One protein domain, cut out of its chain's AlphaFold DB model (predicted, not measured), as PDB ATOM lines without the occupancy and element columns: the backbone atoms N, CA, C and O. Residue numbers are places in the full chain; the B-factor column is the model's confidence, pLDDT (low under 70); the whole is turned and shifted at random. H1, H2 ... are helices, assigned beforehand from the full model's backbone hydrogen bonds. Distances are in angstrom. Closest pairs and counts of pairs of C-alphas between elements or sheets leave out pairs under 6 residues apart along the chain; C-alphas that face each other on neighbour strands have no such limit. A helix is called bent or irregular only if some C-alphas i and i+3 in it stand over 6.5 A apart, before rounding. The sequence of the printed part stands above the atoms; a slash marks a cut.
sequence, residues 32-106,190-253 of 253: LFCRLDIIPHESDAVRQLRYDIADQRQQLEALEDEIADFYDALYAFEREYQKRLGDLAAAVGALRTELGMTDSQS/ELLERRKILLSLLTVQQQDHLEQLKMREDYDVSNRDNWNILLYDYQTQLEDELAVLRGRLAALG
ATOM      1  N   LEU A  32      64.475 170.241 124.992       42.19
ATOM      2  CA  LEU A  32      64.628 169.425 126.193       42.19
ATOM      3  C   LEU A  32      63.832 169.921 127.407       42.19
ATOM      4  O   LEU A  32      63.459 169.103 128.241       42.19
ATOM      5  N   PHE A  33      63.455 171.195 127.512       48.66
ATOM      6  CA  PHE A  33      63.029 171.720 128.821       48.66
ATOM      7  C   PHE A  33      61.540 172.038 129.028       48.66
ATOM      8  O   PHE A  33      61.154 172.453 130.120       48.66
ATOM      9  N   CYS A  34      60.652 171.693 128.092       41.25
ATOM     10  CA  CYS A  34      59.197 171.844 128.276       41.25
ATOM     11  C   CYS A  34      58.507 170.672 128.990       41.25
ATOM     12  O   CYS A  34      57.363 170.326 128.681       41.25
ATOM     13  N   ARG A  35      59.157 170.069 129.983       44.41
ATOM     14  CA  ARG A  35      58.452 169.206 130.928       44.41
ATOM     15  C   ARG A  35      58.644 169.716 132.348       44.41
ATOM     16  O   ARG A  35      59.580 169.376 133.069       44.41
ATOM     17  N   LEU A  36      57.673 170.526 132.773       51.97
ATOM     18  CA  LEU A  36      57.239 170.656 134.167       51.97
ATOM     19  C   LEU A  36      56.704 169.299 134.657       51.97
ATOM     20  O   LEU A  36      55.557 169.180 135.084       51.97
ATOM     21  N   ASP A  37      57.509 168.245 134.527       54.22
ATOM     22  CA  ASP A  37      57.166 166.945 135.067       54.22
ATOM     23  C   ASP A  37      56.976 167.121 136.572       54.22
ATOM     24  O   ASP A  37      57.727 167.838 137.240       54.22
ATOM     25  N   ILE A  38      55.914 166.508 137.091       56.44
ATOM     26  CA  ILE A  38      55.618 166.499 138.518       56.44
ATOM     27  C   ILE A  38      56.726 165.682 139.177       56.44
ATOM     28  O   ILE A  38      56.708 164.451 139.135       56.44
ATOM     29  N   ILE A  39      57.704 166.369 139.762       65.69
ATOM     30  CA  ILE A  39      58.786 165.726 140.500       65.69
ATOM     31  C   ILE A  39      58.202 165.262 141.843       65.69
ATOM     32  O   ILE A  39      57.685 166.084 142.611       65.69
ATOM     33  N   PRO A  40      58.239 163.954 142.152       60.59
ATOM     34  CA  PRO A  40      57.731 163.446 143.419       60.59
ATOM     35  C   PRO A  40      58.471 164.098 144.591       60.59
ATOM     36  O   PRO A  40      59.697 164.154 144.592       60.59
ATOM     37  N   HIS A  41      57.730 164.548 145.605       65.69
ATOM     38  CA  HIS A  41      58.276 165.154 146.830       65.69
ATOM     39  C   HIS A  41      59.059 166.471 146.642       65.69
ATOM     40  O   HIS A  41      59.791 166.876 147.543       65.69
ATOM     41  N   GLU A  42      58.881 167.172 145.519       78.25
ATOM     42  CA  GLU A  42      59.428 168.520 145.334       78.25
ATOM     43  C   GLU A  42      58.756 169.523 146.285       78.25
ATOM     44  O   GLU A  42      57.526 169.611 146.358       78.25
ATOM     45  N   SER A  43      59.578 170.287 147.006       84.94
ATOM     46  CA  SER A  43      59.120 171.405 147.836       84.94
ATOM     47  C   SER A  43      58.484 172.490 146.969       84.94
ATOM     48  O   SER A  43      58.994 172.809 145.896       84.94
ATOM     49  N   ASP A  44      57.426 173.132 147.469       84.81
ATOM     50  CA  ASP A  44      56.794 174.255 146.771       84.81
ATOM     51  C   ASP A  44      57.794 175.385 146.471       84.81
ATOM     52  O   ASP A  44      57.697 176.009 145.421       84.81
ATOM     53  N   ALA A  45      58.801 175.598 147.328       85.62
ATOM     54  CA  ALA A  45      59.850 176.594 147.090       85.62
ATOM     55  C   ALA A  45      60.711 176.261 145.857       85.62
ATOM     56  O   ALA A  45      60.968 177.127 145.028       85.62
ATOM     57  N   VAL A  46      61.105 174.994 145.698       86.12
ATOM     58  CA  VAL A  46      61.888 174.522 144.540       86.12
ATOM     59  C   VAL A  46      61.055 174.618 143.263       86.12
ATOM     60  O   VAL A  46      61.546 175.075 142.231       86.12
ATOM     61  N   ARG A  47      59.763 174.287 143.356       84.06
ATOM     62  CA  ARG A  47      58.829 174.433 142.239       84.06
ATOM     63  C   ARG A  47      58.689 175.892 141.796       84.06
ATOM     64  O   ARG A  47      58.707 176.155 140.598       84.06
ATOM     65  N   GLN A  48      58.570 176.831 142.739       86.25
ATOM     66  CA  GLN A  48      58.522 178.265 142.427       86.25
ATOM     67  C   GLN A  48      59.809 178.742 141.751       86.25
ATOM     68  O   GLN A  48      59.736 179.401 140.721       86.25
ATOM     69  N   LEU A  49      60.980 178.324 142.241       87.31
ATOM     70  CA  LEU A  49      62.253 178.674 141.602       87.31
ATOM     71  C   LEU A  49      62.334 178.203 140.152       87.31
ATOM     72  O   LEU A  49      62.842 178.924 139.302       87.31
ATOM     73  N   ARG A  50      61.806 177.016 139.844       83.88
ATOM     74  CA  ARG A  50      61.751 176.529 138.463       83.88
ATOM     75  C   ARG A  50      60.832 177.365 137.577       83.88
ATOM     76  O   ARG A  50      61.176 177.572 136.417       83.88
ATOM     77  N   TYR A  51      59.697 177.832 138.098       85.31
ATOM     78  CA  TYR A  51      58.820 178.742 137.356       85.31
ATOM     79  C   TYR A  51      59.503 180.079 137.087       85.31
ATOM     80  O   TYR A  51      59.521 180.513 135.941       85.31
ATOM     81  N   ASP A  52      60.124 180.677 138.104       87.38
ATOM     82  CA  ASP A  52      60.847 181.943 137.960       87.38
ATOM     83  C   ASP A  52      61.986 181.824 136.937       87.38
ATOM     84  O   ASP A  52      62.137 182.676 136.069       87.38
ATOM     85  N   ILE A  53      62.766 180.738 137.002       86.62
ATOM     86  CA  ILE A  53      63.832 180.456 136.032       86.62
ATOM     87  C   ILE A  53      63.258 180.324 134.622       86.62
ATOM     88  O   ILE A  53      63.844 180.850 133.682       86.62
ATOM     89  N   ALA A  54      62.136 179.621 134.449       83.25
ATOM     90  CA  ALA A  54      61.516 179.461 133.137       83.25
ATOM     91  C   ALA A  54      61.042 180.806 132.559       83.25
ATOM     92  O   ALA A  54      61.313 181.088 131.396       83.25
ATOM     93  N   ASP A  55      60.404 181.645 133.378       85.56
ATOM     94  CA  ASP A  55      59.955 182.984 132.980       85.56
ATOM     95  C   ASP A  55      61.137 183.890 132.598       85.56
ATOM     96  O   ASP A  55      61.139 184.506 131.533       85.56
ATOM     97  N   GLN A  56      62.202 183.900 133.405       85.88
ATOM     98  CA  GLN A  56      63.413 184.673 133.107       85.88
ATOM     99  C   GLN A  56      64.112 184.216 131.825       85.88
ATOM    100  O   GLN A  56      64.625 185.048 131.082       85.88
ATOM    101  N   ARG A  57      64.138 182.908 131.545       83.75
ATOM    102  CA  ARG A  57      64.693 182.393 130.285       83.75
ATOM    103  C   ARG A  57      63.893 182.879 129.086       83.75
ATOM    104  O   ARG A  57      64.495 183.352 128.135       83.75
ATOM    105  N   GLN A  58      62.565 182.823 129.167       85.69
ATOM    106  CA  GLN A  58      61.698 183.321 128.102       85.69
ATOM    107  C   GLN A  58      61.912 184.824 127.854       85.69
ATOM    108  O   GLN A  58      61.916 185.274 126.712       85.69
ATOM    109  N   GLN A  59      62.107 185.612 128.913       87.31
ATOM    110  CA  GLN A  59      62.432 187.034 128.779       87.31
ATOM    111  C   GLN A  59      63.805 187.262 128.137       87.31
ATOM    112  O   GLN A  59      63.953 188.187 127.344       87.31
ATOM    113  N   LEU A  60      64.804 186.443 128.482       84.50
ATOM    114  CA  LEU A  60      66.144 186.529 127.905       84.50
ATOM    115  C   LEU A  60      66.133 186.190 126.408       84.50
ATOM    116  O   LEU A  60      66.684 186.955 125.627       84.50
ATOM    117  N   GLU A  61      65.446 185.116 126.018       84.75
ATOM    118  CA  GLU A  61      65.270 184.718 124.614       84.75
ATOM    119  C   GLU A  61      64.608 185.840 123.800       84.75
ATOM    120  O   GLU A  61      65.111 186.236 122.755       84.75
ATOM    121  N   ALA A  62      63.544 186.451 124.330       85.62
ATOM    122  CA  ALA A  62      62.881 187.573 123.665       85.62
ATOM    123  C   ALA A  62      63.802 188.796 123.464       85.62
ATOM    124  O   ALA A  62      63.667 189.511 122.472       85.62
ATOM    125  N   LEU A  63      64.731 189.052 124.392       83.56
ATOM    126  CA  LEU A  63      65.730 190.118 124.246       83.56
ATOM    127  C   LEU A  63      66.801 189.762 123.216       83.56
ATOM    128  O   LEU A  63      67.233 190.633 122.464       83.56
ATOM    129  N   GLU A  64      67.246 188.508 123.192       82.62
ATOM    130  CA  GLU A  64      68.211 188.016 122.208       82.62
ATOM    131  C   GLU A  64      67.645 188.110 120.788       82.62
ATOM    132  O   GLU A  64      68.337 188.608 119.896       82.62
ATOM    133  N   ASP A  65      66.373 187.750 120.605       84.31
ATOM    134  CA  ASP A  65      65.639 187.944 119.353       84.31
ATOM    135  C   ASP A  65      65.565 189.429 118.965       84.31
ATOM    136  O   ASP A  65      65.853 189.789 117.824       84.31
ATOM    137  N   GLU A  66      65.254 190.325 119.911       87.19
ATOM    138  CA  GLU A  66      65.196 191.769 119.637       87.19
ATOM    139  C   GLU A  66      66.570 192.338 119.232       87.19
ATOM    140  O   GLU A  66      66.670 193.179 118.332       87.19
ATOM    141  N   ILE A  67      67.648 191.868 119.863       80.62
ATOM    142  CA  ILE A  67      69.023 192.231 119.497       80.62
ATOM    143  C   ILE A  67      69.363 191.709 118.095       80.62
ATOM    144  O   ILE A  67      69.963 192.439 117.299       80.62
ATOM    145  N   ALA A  68      68.991 190.467 117.776       78.50
ATOM    146  CA  ALA A  68      69.213 189.878 116.459       78.50
ATOM    147  C   ALA A  68      68.476 190.663 115.361       78.50
ATOM    148  O   ALA A  68      69.092 191.043 114.362       78.50
ATOM    149  N   ASP A  69      67.206 191.001 115.591       84.06
ATOM    150  CA  ASP A  69      66.401 191.835 114.695       84.06
ATOM    151  C   ASP A  69      67.033 193.220 114.478       84.06
ATOM    152  O   ASP A  69      67.053 193.740 113.354       84.06
ATOM    153  N   PHE A  70      67.602 193.817 115.532       82.19
ATOM    154  CA  PHE A  70      68.314 195.091 115.430       82.19
ATOM    155  C   PHE A  70      69.559 194.975 114.539       82.19
ATOM    156  O   PHE A  70      69.768 195.810 113.655       82.19
ATOM    157  N   TYR A  71      70.367 193.924 114.706       80.75
ATOM    158  CA  TYR A  71      71.517 193.678 113.831       80.75
ATOM    159  C   TYR A  71      71.110 193.421 112.378       80.75
ATOM    160  O   TYR A  71      71.754 193.929 111.458       80.75
ATOM    161  N   ASP A  72      70.030 192.688 112.139       81.00
ATOM    162  CA  ASP A  72      69.520 192.474 110.787       81.00
ATOM    163  C   ASP A  72      69.059 193.785 110.137       81.00
ATOM    164  O   ASP A  72      69.314 194.019 108.946       81.00
ATOM    165  N   ALA A  73      68.430 194.677 110.908       80.38
ATOM    166  CA  ALA A  73      68.100 196.024 110.455       80.38
ATOM    167  C   ALA A  73      69.362 196.828 110.107       80.38
ATOM    168  O   ALA A  73      69.424 197.404 109.017       80.38
ATOM    169  N   LEU A  74      70.390 196.790 110.962       79.94
ATOM    170  CA  LEU A  74      71.685 197.437 110.729       79.94
ATOM    171  C   LEU A  74      72.347 196.986 109.431       79.94
ATOM    172  O   LEU A  74      72.683 197.804 108.574       79.94
ATOM    173  N   TYR A  75      72.504 195.676 109.250       81.12
ATOM    174  CA  TYR A  75      73.152 195.128 108.063       81.12
ATOM    175  C   TYR A  75      72.376 195.445 106.786       81.12
ATOM    176  O   TYR A  75      72.963 195.669 105.720       81.12
ATOM    177  N   ALA A  76      71.047 195.448 106.861       82.44
ATOM    178  CA  ALA A  76      70.213 195.810 105.730       82.44
ATOM    179  C   ALA A  76      70.297 197.316 105.415       82.44
ATOM    180  O   ALA A  76      70.367 197.669 104.233       82.44
ATOM    181  N   PHE A  77      70.378 198.183 106.430       80.19
ATOM    182  CA  PHE A  77      70.612 199.615 106.250       80.19
ATOM    183  C   PHE A  77      71.984 199.882 105.623       80.19
ATOM    184  O   PHE A  77      72.061 200.557 104.596       80.19
ATOM    185  N   GLU A  78      73.057 199.294 106.163       79.25
ATOM    186  CA  GLU A  78      74.423 199.441 105.641       79.25
ATOM    187  C   GLU A  78      74.506 199.010 104.170       79.25
ATOM    188  O   GLU A  78      75.138 199.672 103.343       79.25
ATOM    189  N   ARG A  79      73.811 197.928 103.804       81.81
ATOM    190  CA  ARG A  79      73.742 197.466 102.414       81.81
ATOM    191  C   ARG A  79      73.089 198.498 101.494       81.81
ATOM    192  O   ARG A  79      73.589 198.720 100.388       81.81
ATOM    193  N   GLU A  80      71.983 199.109 101.911       83.56
ATOM    194  CA  GLU A  80      71.304 200.131 101.107       83.56
ATOM    195  C   GLU A  80      72.113 201.437 101.059       83.56
ATOM    196  O   GLU A  80      72.240 202.033  99.986       83.56
ATOM    197  N   TYR A  81      72.744 201.826 102.172       83.81
ATOM    198  CA  TYR A  81      73.708 202.925 102.230       83.81
ATOM    199  C   TYR A  81      74.836 202.717 101.220       83.81
ATOM    200  O   TYR A  81      75.061 203.561 100.354       83.81
ATOM    201  N   GLN A  82      75.499 201.560 101.259       81.38
ATOM    202  CA  GLN A  82      76.617 201.255 100.372       81.38
ATOM    203  C   GLN A  82      76.190 201.252  98.900       81.38
ATOM    204  O   GLN A  82      76.934 201.713  98.037       81.38
ATOM    205  N   LYS A  83      74.986 200.757  98.604       85.44
ATOM    206  CA  LYS A  83      74.438 200.723  97.244       85.44
ATOM    207  C   LYS A  83      74.126 202.116  96.694       85.44
ATOM    208  O   LYS A  83      74.340 202.347  95.508       85.44
ATOM    209  N   ARG A  84      73.577 203.016  97.514       87.94
ATOM    210  CA  ARG A  84      73.163 204.360  97.073       87.94
ATOM    211  C   ARG A  84      74.290 205.381  97.134       87.94
ATOM    212  O   ARG A  84      74.421 206.195  96.228       87.94
ATOM    213  N   LEU A  85      75.071 205.348  98.208       87.25
ATOM    214  CA  LEU A  85      75.999 206.412  98.591       87.25
ATOM    215  C   LEU A  85      77.457 205.956  98.618       87.25
ATOM    216  O   LEU A  85      78.341 206.788  98.803       87.25
ATOM    217  N   GLY A  86      77.733 204.666  98.407       79.12
ATOM    218  CA  GLY A  86      79.086 204.113  98.499       79.12
ATOM    219  C   GLY A  86      80.093 204.801  97.574       79.12
ATOM    220  O   GLY A  86      81.192 205.144  98.012       79.12
ATOM    221  N   ASP A  87      79.713 205.067  96.323       89.25
ATOM    222  CA  ASP A  87      80.582 205.750  95.354       89.25
ATOM    223  C   ASP A  87      80.833 207.216  95.739       89.25
ATOM    224  O   ASP A  87      81.952 207.722  95.620       89.25
ATOM    225  N   LEU A  88      79.799 207.895  96.245       83.12
ATOM    226  CA  LEU A  88      79.876 209.284  96.691       83.12
ATOM    227  C   LEU A  88      80.782 209.414  97.926       83.12
ATOM    228  O   LEU A  88      81.696 210.240  97.941       83.12
ATOM    229  N   ALA A  89      80.589 208.546  98.921       81.31
ATOM    230  CA  ALA A  89      81.423 208.475 100.117       81.31
ATOM    231  C   ALA A  89      82.887 208.152  99.772       81.31
ATOM    232  O   ALA A  89      83.813 208.755 100.323       81.31
ATOM    233  N   ALA A  90      83.119 207.251  98.810       83.38
ATOM    234  CA  ALA A  90      84.460 206.941  98.323       83.38
ATOM    235  C   ALA A  90      85.132 208.154  97.657       83.38
ATOM    236  O   ALA A  90      86.317 208.402  97.892       83.38
ATOM    237  N   ALA A  91      84.387 208.938  96.871       84.88
ATOM    238  CA  ALA A  91      84.895 210.154  96.240       84.88
ATOM    239  C   ALA A  91      85.270 211.236  97.269       84.88
ATOM    240  O   ALA A  91      86.338 211.841  97.157       84.88
ATOM    241  N   VAL A  92      84.437 211.441  98.298       84.25
ATOM    242  CA  VAL A  92      84.750 212.339  99.426       84.25
ATOM    243  C   VAL A  92      86.022 211.882 100.143       84.25
ATOM    244  O   VAL A  92      86.948 212.672 100.324       84.25
ATOM    245  N   GLY A  93      86.124 210.593 100.483       83.00
ATOM    246  CA  GLY A  93      87.304 210.038 101.154       83.00
ATOM    247  C   GLY A  93      88.595 210.166 100.333       83.00
ATOM    248  O   GLY A  93      89.665 210.440 100.890       83.00
ATOM    249  N   ALA A  94      88.508 210.017  99.008       86.50
ATOM    250  CA  ALA A  94      89.638 210.221  98.104       86.50
ATOM    251  C   ALA A  94      90.128 211.681  98.119       86.50
ATOM    252  O   ALA A  94      91.324 211.925  98.266       86.50
ATOM    253  N   LEU A  95      89.213 212.653  98.063       84.44
ATOM    254  CA  LEU A  95      89.564 214.077  98.119       84.44
ATOM    255  C   LEU A  95      90.117 214.492  99.487       84.44
ATOM    256  O   LEU A  95      91.076 215.259  99.553       84.44
ATOM    257  N   ARG A  96      89.563 213.962 100.587       84.50
ATOM    258  CA  ARG A  96      90.115 214.174 101.936       84.50
ATOM    259  C   ARG A  96      91.568 213.714 102.021       84.50
ATOM    260  O   ARG A  96      92.424 214.450 102.507       84.50
ATOM    261  N   THR A  97      91.860 212.516 101.509       85.81
ATOM    262  CA  THR A  97      93.230 211.979 101.507       85.81
ATOM    263  C   THR A  97      94.174 212.778 100.614       85.81
ATOM    264  O   THR A  97      95.315 213.005 101.011       85.81
ATOM    265  N   GLU A  98      93.710 213.254  99.461       86.06
ATOM    266  CA  GLU A  98      94.491 214.120  98.568       86.06
ATOM    267  C   GLU A  98      94.817 215.481  99.207       86.06
ATOM    268  O   GLU A  98      95.935 215.976  99.084       86.06
ATOM    269  N   LEU A  99      93.885 216.044  99.980       83.62
ATOM    270  CA  LEU A  99      94.067 217.293 100.728       83.62
ATOM    271  C   LEU A  99      94.815 217.113 102.065       83.62
ATOM    272  O   LEU A  99      94.935 218.070 102.832       83.62
ATOM    273  N   GLY A 100      95.298 215.904 102.375       81.44
ATOM    274  CA  GLY A 100      95.981 215.600 103.637       81.44
ATOM    275  C   GLY A 100      95.078 215.685 104.876       81.44
ATOM    276  O   GLY A 100      95.573 215.724 106.002       81.44
ATOM    277  N   MET A 101      93.758 215.709 104.681       71.56
ATOM    278  CA  MET A 101      92.739 215.713 105.728       71.56
ATOM    279  C   MET A 101      92.459 214.267 106.148       71.56
ATOM    280  O   MET A 101      91.469 213.663 105.751       71.56
ATOM    281  N   THR A 102      93.373 213.655 106.900       61.16
ATOM    282  CA  THR A 102      93.071 212.389 107.582       61.16
ATOM    283  C   THR A 102      92.298 212.678 108.856       61.16
ATOM    284  O   THR A 102      92.873 213.158 109.833       61.16
ATOM    285  N   ASP A 103      91.012 212.339 108.854       52.00
ATOM    286  CA  ASP A 103      90.236 212.243 110.081       52.00
ATOM    287  C   ASP A 103      90.741 211.052 110.894       52.00
ATOM    288  O   ASP A 103      90.591 209.885 110.523       52.00
ATOM    289  N   SER A 104      91.365 211.359 112.024       48.97
ATOM    290  CA  SER A 104      91.529 210.407 113.110       48.97
ATOM    291  C   SER A 104      90.165 210.212 113.759       48.97
ATOM    292  O   SER A 104      89.792 211.002 114.621       48.97
ATOM    293  N   GLN A 105      89.412 209.181 113.371       38.06
ATOM    294  CA  GLN A 105      88.272 208.746 114.176       38.06
ATOM    295  C   GLN A 105      88.293 207.244 114.457       38.06
ATOM    296  O   GLN A 105      88.156 206.396 113.579       38.06
ATOM    297  N   SER A 106      88.463 206.994 115.757       34.22
ATOM    298  CA  SER A 106      87.666 206.072 116.559       34.22
ATOM    299  C   SER A 106      87.783 204.593 116.219       34.22
ATOM    300  O   SER A 106      86.847 203.947 115.760       34.22
ATOM    301  N   GLU A 190      69.906 175.399 146.083       86.62
ATOM    302  CA  GLU A 190      71.019 176.352 146.022       86.62
ATOM    303  C   GLU A 190      71.495 176.561 144.582       86.62
ATOM    304  O   GLU A 190      71.796 177.687 144.182       86.62
ATOM    305  N   LEU A 191      71.530 175.494 143.775       84.19
ATOM    306  CA  LEU A 191      71.876 175.588 142.354       84.19
ATOM    307  C   LEU A 191      70.807 176.328 141.546       84.19
ATOM    308  O   LEU A 191      71.148 177.054 140.611       84.19
ATOM    309  N   LEU A 192      69.530 176.160 141.900       85.31
ATOM    310  CA  LEU A 192      68.426 176.879 141.264       85.31
ATOM    311  C   LEU A 192      68.438 178.368 141.632       85.31
ATOM    312  O   LEU A 192      68.324 179.206 140.743       85.31
ATOM    313  N   GLU A 193      68.663 178.723 142.898       88.25
ATOM    314  CA  GLU A 193      68.793 180.130 143.307       88.25
ATOM    315  C   GLU A 193      69.968 180.819 142.607       88.25
ATOM    316  O   GLU A 193      69.821 181.914 142.061       88.25
ATOM    317  N   ARG A 194      71.132 180.157 142.534       86.62
ATOM    318  CA  ARG A 194      72.272 180.683 141.768       86.62
ATOM    319  C   ARG A 194      71.909 180.886 140.301       86.62
ATOM    320  O   ARG A 194      72.246 181.924 139.740       86.62
ATOM    321  N   ARG A 195      71.188 179.941 139.687       87.88
ATOM    322  CA  ARG A 195      70.737 180.068 138.295       87.88
ATOM    323  C   ARG A 195      69.802 181.256 138.099       87.88
ATOM    324  O   ARG A 195      69.992 182.002 137.147       87.88
ATOM    325  N   LYS A 196      68.833 181.445 138.993       87.94
ATOM    326  CA  LYS A 196      67.895 182.574 138.963       87.94
ATOM    327  C   LYS A 196      68.623 183.919 139.041       87.94
ATOM    328  O   LYS A 196      68.327 184.836 138.277       87.94
ATOM    329  N   ILE A 197      69.602 184.032 139.940       87.88
ATOM    330  CA  ILE A 197      70.434 185.236 140.070       87.88
ATOM    331  C   ILE A 197      71.235 185.475 138.785       87.88
ATOM    332  O   ILE A 197      71.231 186.588 138.268       87.88
ATOM    333  N   LEU A 198      71.877 184.435 138.242       84.56
ATOM    334  CA  LEU A 198      72.645 184.535 136.998       84.56
ATOM    335  C   LEU A 198      71.788 184.976 135.815       84.56
ATOM    336  O   LEU A 198      72.183 185.878 135.084       84.56
ATOM    337  N   LEU A 199      70.609 184.377 135.646       83.25
ATOM    338  CA  LEU A 199      69.682 184.759 134.584       83.25
ATOM    339  C   LEU A 199      69.231 186.207 134.741       83.25
ATOM    340  O   LEU A 199      69.256 186.947 133.769       83.25
ATOM    341  N   SER A 200      68.918 186.644 135.963       88.50
ATOM    342  CA  SER A 200      68.586 188.048 136.217       88.50
ATOM    343  C   SER A 200      69.706 189.001 135.798       88.50
ATOM    344  O   SER A 200      69.418 190.066 135.257       88.50
ATOM    345  N   LEU A 201      70.966 188.647 136.067       86.44
ATOM    346  CA  LEU A 201      72.124 189.459 135.686       86.44
ATOM    347  C   LEU A 201      72.310 189.484 134.163       86.44
ATOM    348  O   LEU A 201      72.533 190.557 133.608       86.44
ATOM    349  N   LEU A 202      72.155 188.338 133.492       83.75
ATOM    350  CA  LEU A 202      72.189 188.243 132.027       83.75
ATOM    351  C   LEU A 202      71.101 189.100 131.379       83.75
ATOM    352  O   LEU A 202      71.388 189.842 130.447       83.75
ATOM    353  N   THR A 203      69.869 189.043 131.891       83.25
ATOM    354  CA  THR A 203      68.750 189.842 131.377       83.25
ATOM    355  C   THR A 203      69.064 191.333 131.436       83.25
ATOM    356  O   THR A 203      68.897 192.024 130.435       83.25
ATOM    357  N   VAL A 204      69.576 191.827 132.569       87.06
ATOM    358  CA  VAL A 204      69.970 193.239 132.707       87.06
ATOM    359  C   VAL A 204      71.103 193.590 131.741       87.06
ATOM    360  O   VAL A 204      71.031 194.601 131.055       87.06
ATOM    361  N   GLN A 205      72.120 192.733 131.620       83.25
ATOM    362  CA  GLN A 205      73.232 192.953 130.693       83.25
ATOM    363  C   GLN A 205      72.769 193.041 129.228       83.25
ATOM    364  O   GLN A 205      73.253 193.896 128.487       83.25
ATOM    365  N   GLN A 206      71.841 192.178 128.801       80.81
ATOM    366  CA  GLN A 206      71.305 192.213 127.437       80.81
ATOM    367  C   GLN A 206      70.387 193.415 127.207       80.81
ATOM    368  O   GLN A 206      70.440 194.023 126.139       80.81
ATOM    369  N   GLN A 207      69.600 193.816 128.209       86.38
ATOM    370  CA  GLN A 207      68.822 195.058 128.157       86.38
ATOM    371  C   GLN A 207      69.735 196.272 127.973       86.38
ATOM    372  O   GLN A 207      69.531 197.051 127.043       86.38
ATOM    373  N   ASP A 208      70.789 196.388 128.783       84.94
ATOM    374  CA  ASP A 208      71.776 197.463 128.665       84.94
ATOM    375  C   ASP A 208      72.463 197.445 127.293       84.94
ATOM    376  O   ASP A 208      72.705 198.494 126.694       84.94
ATOM    377  N   HIS A 209      72.785 196.259 126.767       80.75
ATOM    378  CA  HIS A 209      73.377 196.119 125.440       80.75
ATOM    379  C   HIS A 209      72.427 196.609 124.341       80.75
ATOM    380  O   HIS A 209      72.833 197.403 123.491       80.75
ATOM    381  N   LEU A 210      71.161 196.199 124.386       83.31
ATOM    382  CA  LEU A 210      70.130 196.646 123.456       83.31
ATOM    383  C   LEU A 210      69.915 198.166 123.531       83.31
ATOM    384  O   LEU A 210      69.814 198.828 122.498       83.31
ATOM    385  N   GLU A 211      69.889 198.743 124.733       84.81
ATOM    386  CA  GLU A 211      69.809 200.195 124.917       84.81
ATOM    387  C   GLU A 211      71.034 200.909 124.338       84.81
ATOM    388  O   GLU A 211      70.894 201.909 123.634       84.81
ATOM    389  N   GLN A 212      72.239 200.382 124.563       81.62
ATOM    390  CA  GLN A 212      73.462 200.934 123.981       81.62
ATOM    391  C   GLN A 212      73.462 200.860 122.454       81.62
ATOM    392  O   GLN A 212      73.909 201.814 121.819       81.62
ATOM    393  N   LEU A 213      72.968 199.770 121.861       75.50
ATOM    394  CA  LEU A 213      72.806 199.651 120.410       75.50
ATOM    395  C   LEU A 213      71.844 200.721 119.881       75.50
ATOM    396  O   LEU A 213      72.172 201.413 118.922       75.50
ATOM    397  N   LYS A 214      70.717 200.930 120.569       75.62
ATOM    398  CA  LYS A 214      69.738 201.974 120.234       75.62
ATOM    399  C   LYS A 214      70.274 203.401 120.431       75.62
ATOM    400  O   LYS A 214      69.821 204.304 119.740       75.62
ATOM    401  N   MET A 215      71.211 203.624 121.360       72.06
ATOM    402  CA  MET A 215      71.786 204.949 121.654       72.06
ATOM    403  C   MET A 215      73.042 205.302 120.848       72.06
ATOM    404  O   MET A 215      73.320 206.485 120.660       72.06
ATOM    405  N   ARG A 216      73.857 204.316 120.447       63.22
ATOM    406  CA  ARG A 216      75.144 204.555 119.763       63.22
ATOM    407  C   ARG A 216      74.993 205.013 118.325       63.22
ATOM    408  O   ARG A 216      75.946 205.564 117.777       63.22
ATOM    409  N   GLU A 217      73.848 204.757 117.720       56.59
ATOM    410  CA  GLU A 217      73.571 205.242 116.385       56.59
ATOM    411  C   GLU A 217      72.831 206.559 116.495       56.59
ATOM    412  O   GLU A 217      71.751 206.634 117.076       56.59
ATOM    413  N   ASP A 218      73.414 207.610 115.918       51.59
ATOM    414  CA  ASP A 218      72.831 208.957 115.874       51.59
ATOM    415  C   ASP A 218      71.436 208.981 115.202       51.59
ATOM    416  O   ASP A 218      70.754 210.008 115.200       51.59
ATOM    417  N   TYR A 219      70.996 207.846 114.645       55.50
ATOM    418  CA  TYR A 219      69.749 207.673 113.927       55.50
ATOM    419  C   TYR A 219      69.097 206.319 114.223       55.50
ATOM    420  O   TYR A 219      69.753 205.283 114.266       55.50
ATOM    421  N   ASP A 220      67.771 206.332 114.357       64.12
ATOM    422  CA  ASP A 220      66.949 205.135 114.523       64.12
ATOM    423  C   ASP A 220      66.896 204.317 113.219       64.12
ATOM    424  O   ASP A 220      65.997 204.469 112.385       64.12
ATOM    425  N   VAL A 221      67.894 203.456 113.034       65.19
ATOM    426  CA  VAL A 221      67.967 202.462 111.952       65.19
ATOM    427  C   VAL A 221      66.976 201.315 112.128       65.19
ATOM    428  O   VAL A 221      66.716 200.591 111.164       65.19
ATOM    429  N   SER A 222      66.395 201.143 113.322       62.62
ATOM    430  CA  SER A 222      65.405 200.090 113.563       62.62
ATOM    431  C   SER A 222      64.106 200.375 112.801       62.62
ATOM    432  O   SER A 222      63.420 199.458 112.346       62.62
ATOM    433  N   ASN A 223      63.819 201.654 112.540       70.94
ATOM    434  CA  ASN A 223      62.669 202.075 111.758       70.94
ATOM    435  C   ASN A 223      62.982 202.182 110.253       70.94
ATOM    436  O   ASN A 223      63.459 203.204 109.752       70.94
ATOM    437  N   ARG A 224      62.616 201.135 109.503       71.69
ATOM    438  CA  ARG A 224      62.785 201.072 108.037       71.69
ATOM    439  C   ARG A 224      62.108 202.203 107.270       71.69
ATOM    440  O   ARG A 224      62.627 202.612 106.231       71.69
ATOM    441  N   ASP A 225      60.991 202.730 107.761       72.38
ATOM    442  CA  ASP A 225      60.286 203.822 107.082       72.38
ATOM    443  C   ASP A 225      61.113 205.115 107.093       72.38
ATOM    444  O   ASP A 225      61.014 205.938 106.179       72.38
ATOM    445  N   ASN A 226      61.999 205.260 108.082       73.94
ATOM    446  CA  ASN A 226      62.879 206.412 108.218       73.94
ATOM    447  C   ASN A 226      64.133 206.324 107.329       73.94
ATOM    448  O   ASN A 226      64.794 207.332 107.086       73.94
ATOM    449  N   TRP A 227      64.460 205.150 106.777       80.94
ATOM    450  CA  TRP A 227      65.713 204.944 106.042       80.94
ATOM    451  C   TRP A 227      65.878 205.874 104.849       80.94
ATOM    452  O   TRP A 227      66.974 206.361 104.594       80.94
ATOM    453  N   ASN A 228      64.803 206.149 104.106       80.19
ATOM    454  CA  ASN A 228      64.897 207.050 102.959       80.19
ATOM    455  C   ASN A 228      65.248 208.482 103.377       80.19
ATOM    456  O   ASN A 228      65.983 209.141 102.649       80.19
ATOM    457  N   ILE A 229      64.744 208.937 104.527       79.06
ATOM    458  CA  ILE A 229      65.033 210.267 105.072       79.06
ATOM    459  C   ILE A 229      66.500 210.315 105.506       79.06
ATOM    460  O   ILE A 229      67.246 211.162 105.031       79.06
ATOM    461  N   LEU A 230      66.940 209.330 106.294       77.00
ATOM    462  CA  LEU A 230      68.328 209.224 106.752       77.00
ATOM    463  C   LEU A 230      69.327 209.174 105.592       77.00
ATOM    464  O   LEU A 230      70.312 209.906 105.566       77.00
ATOM    465  N   LEU A 231      69.065 208.324 104.598       78.94
ATOM    466  CA  LEU A 231      69.930 208.191 103.426       78.94
ATOM    467  C   LEU A 231      69.957 209.474 102.591       78.94
ATOM    468  O   LEU A 231      70.997 209.803 102.029       78.94
ATOM    469  N   TYR A 232      68.849 210.209 102.517       83.38
ATOM    470  CA  TYR A 232      68.819 211.500 101.839       83.38
ATOM    471  C   TYR A 232      69.648 212.558 102.581       83.38
ATOM    472  O   TYR A 232      70.410 213.299 101.953       83.38
ATOM    473  N   ASP A 233      69.560 212.596 103.910       78.06
ATOM    474  CA  ASP A 233      70.361 213.503 104.731       78.06
ATOM    475  C   ASP A 233      71.860 213.206 104.570       78.06
ATOM    476  O   ASP A 233      72.645 214.117 104.299       78.06
ATOM    477  N   TYR A 234      72.255 211.928 104.621       78.94
ATOM    478  CA  TYR A 234      73.638 211.515 104.360       78.94
ATOM    479  C   TYR A 234      74.107 211.872 102.953       78.94
ATOM    480  O   TYR A 234      75.239 212.323 102.776       78.94
ATOM    481  N   GLN A 235      73.254 211.676 101.947       84.69
ATOM    482  CA  GLN A 235      73.572 212.062 100.579       84.69
ATOM    483  C   GLN A 235      73.877 213.557 100.498       84.69
ATOM    484  O   GLN A 235      74.916 213.940  99.966       84.69
ATOM    485  N   THR A 236      73.001 214.380 101.074       80.38
ATOM    486  CA  THR A 236      73.131 215.841 101.068       80.38
ATOM    487  C   THR A 236      74.425 216.276 101.755       80.38
ATOM    488  O   THR A 236      75.193 217.050 101.191       80.38
ATOM    489  N   GLN A 237      74.728 215.714 102.931       79.94
ATOM    490  CA  GLN A 237      75.970 216.001 103.657       79.94
ATOM    491  C   GLN A 237      77.217 215.657 102.835       79.94
ATOM    492  O   GLN A 237      78.158 216.448 102.772       79.94
ATOM    493  N   LEU A 238      77.223 214.488 102.190       80.44
ATOM    494  CA  LEU A 238      78.339 214.061 101.353       80.44
ATOM    495  C   LEU A 238      78.488 214.946 100.111       80.44
ATOM    496  O   LEU A 238      79.612 215.273  99.741       80.44
ATOM    497  N   GLU A 239      77.393 215.347  99.463       88.12
ATOM    498  CA  GLU A 239      77.418 216.240  98.297       88.12
ATOM    499  C   GLU A 239      77.939 217.638  98.654       88.12
ATOM    500  O   GLU A 239      78.827 218.156  97.963       88.12
ATOM    501  N   ASP A 240      77.448 218.216  99.753       87.19
ATOM    502  CA  ASP A 240      77.891 219.513 100.271       87.19
ATOM    503  C   ASP A 240      79.380 219.484 100.616       87.19
ATOM    504  O   ASP A 240      80.153 220.366 100.223       87.19
ATOM    505  N   GLU A 241      79.816 218.434 101.307       86.44
ATOM    506  CA  GLU A 241      81.219 218.256 101.631       86.44
ATOM    507  C   GLU A 241      82.079 218.124 100.373       86.44
ATOM    508  O   GLU A 241      83.125 218.769 100.251       86.44
ATOM    509  N   LEU A 242      81.643 217.310  99.413       88.94
ATOM    510  CA  LEU A 242      82.360 217.107  98.163       88.94
ATOM    511  C   LEU A 242      82.527 218.441  97.419       88.94
ATOM    512  O   LEU A 242      83.619 218.736  96.921       88.94
ATOM    513  N   ALA A 243      81.489 219.281  97.388       90.69
ATOM    514  CA  ALA A 243      81.556 220.622  96.812       90.69
ATOM    515  C   ALA A 243      82.602 221.503  97.519       90.69
ATOM    516  O   ALA A 243      83.420 222.146  96.850       90.69
ATOM    517  N   VAL A 244      82.640 221.481  98.856       90.38
ATOM    518  CA  VAL A 244      83.641 222.212  99.653       90.38
ATOM    519  C   VAL A 244      85.061 221.715  99.365       90.38
ATOM    520  O   VAL A 244      85.957 222.528  99.127       90.38
ATOM    521  N   LEU A 245      85.287 220.398  99.357       89.19
ATOM    522  CA  LEU A 245      86.608 219.809  99.114       89.19
ATOM    523  C   LEU A 245      87.100 220.094  97.692       89.19
ATOM    524  O   LEU A 245      88.255 220.484  97.514       89.19
ATOM    525  N   ARG A 246      86.226 219.991  96.683       89.06
ATOM    526  CA  ARG A 246      86.554 220.378  95.300       89.06
ATOM    527  C   ARG A 246      86.922 221.855  95.195       89.06
ATOM    528  O   ARG A 246      87.900 222.182  94.528       89.06
ATOM    529  N   GLY A 247      86.181 222.737  95.868       89.94
ATOM    530  CA  GLY A 247      86.496 224.167  95.915       89.94
ATOM    531  C   GLY A 247      87.864 224.446  96.544       89.94
ATOM    532  O   GLY A 247      88.630 225.253  96.021       89.94
ATOM    533  N   ARG A 248      88.212 223.735  97.624       88.00
ATOM    534  CA  ARG A 248      89.537 223.828  98.260       88.00
ATOM    535  C   ARG A 248      90.655 223.325  97.352       88.00
ATOM    536  O   ARG A 248      91.675 223.995  97.247       88.00
ATOM    537  N   LEU A 249      90.462 222.187  96.684       85.56
ATOM    538  CA  LEU A 249      91.440 221.641  95.741       85.56
ATOM    539  C   LEU A 249      91.684 222.605  94.569       85.56
ATOM    540  O   LEU A 249      92.829 222.870  94.222       85.56
ATOM    541  N   ALA A 250      90.619 223.191  94.014       85.94
ATOM    542  CA  ALA A 250      90.712 224.172  92.932       85.94
ATOM    543  C   ALA A 250      91.401 225.485  93.345       85.94
ATOM    544  O   ALA A 250      91.926 226.184  92.490       85.94
ATOM    545  N   ALA A 251      91.401 225.833  94.635       83.62
ATOM    546  CA  ALA A 251      92.116 227.000  95.151       83.62
ATOM    547  C   ALA A 251      93.617 226.740  95.406       83.62
ATOM    548  O   ALA A 251      94.361 227.690  95.646       83.62
ATOM    549  N   LEU A 252      94.050 225.473  95.403       78.00
ATOM    550  CA  LEU A 252      95.439 225.057  95.642       78.00
ATOM    551  C   LEU A 252      96.231 224.788  94.351       78.00
ATOM    552  O   LEU A 252      97.461 224.728  94.419       78.00
ATOM    553  N   GLY A 253      95.550 224.602  93.215       60.47
ATOM    554  CA  GLY A 253      96.146 224.433  91.881       60.47
ATOM    555  C   GLY A 253      96.140 225.720  91.072       60.47
ATOM    556  O   GLY A 253      97.102 225.910  90.295       60.47
TER     557      GLY A 253
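This is residues 32 to 106 and 190 to 253 of the 253 residues of an uncharacterized protein of Gammaproteobacteria bacterium (UniProt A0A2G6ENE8). A long rod is built on one very long helix, H1, which bends sharply near its far end; H2 runs side by side with the long arm H1a, and H3 runs side by side with the short arm H1b. H1, H2 and H3 follow in this order along the chain, and there is no named strand: the class is all helix. The 139 printed residues are extended, with a radius of gyration of the C-alphas of 25.2 A and spans of 89 by 29 by 21 A.

H1, residues 44 to 98, was assigned as one helix by its hydrogen bonds but is bent, with C-alphas 84 and 87 7.7 A apart; its arms H1a, residues 44 to 84, and H1b, residues 87 to 98, are about perpendicular at 75 degrees. H1a touches H2, residues 190 to 216, the same way at a shallow tilt of 22 degrees; their closest C-alphas, of Ile 53 and Lys 196, are 5.4 A apart. H1b touches H3, residues 224 to 252, through residues 235 to 246 of H3 alone; they run the same way at a shallow tilt of 32 degrees, only just short of steep, and their closest C-alphas, of Val 92 and Leu 242, are 5.5 A apart. H1a and H3 only just touch, with 3 pairs of C-alphas within 8 A, the closest being Tyr 81 and Leu 231 at 6.6 A. H2 is apart from H1b and from H3. Each O i to N i+4 pair is within hydrogen-bond range in H1a, H1b and H2, and 23 of 25 are in H3.

H1a begins at C-alpha 44, (56.794, 174.255, 146.771), and is 60.4 A long; H1b is 16.5 A. H2 is 38.8 A long from C-alpha 190, (71.019, 176.352, 146.022). H3, 42.4 A long, ends at C-alpha 252, (95.439, 225.057, 95.642), and is only just irregular: C-alphas 225 and 228 are 7.0 A apart.

The two farthest C-alphas, of His 41 and Gly 253, are 89.3 A apart. Residues 107 to 189 are not printed, and C-alphas 106 and 190 are 45.0 A apart across this cut. The link from H2 to H3 is short, 7 residues. Residues 40 to 45 stand free. The mean pLDDT of the printed part is 78.5, and it is under 70 at residues 32 to 41, 102 to 106, 216 to 222 and 253.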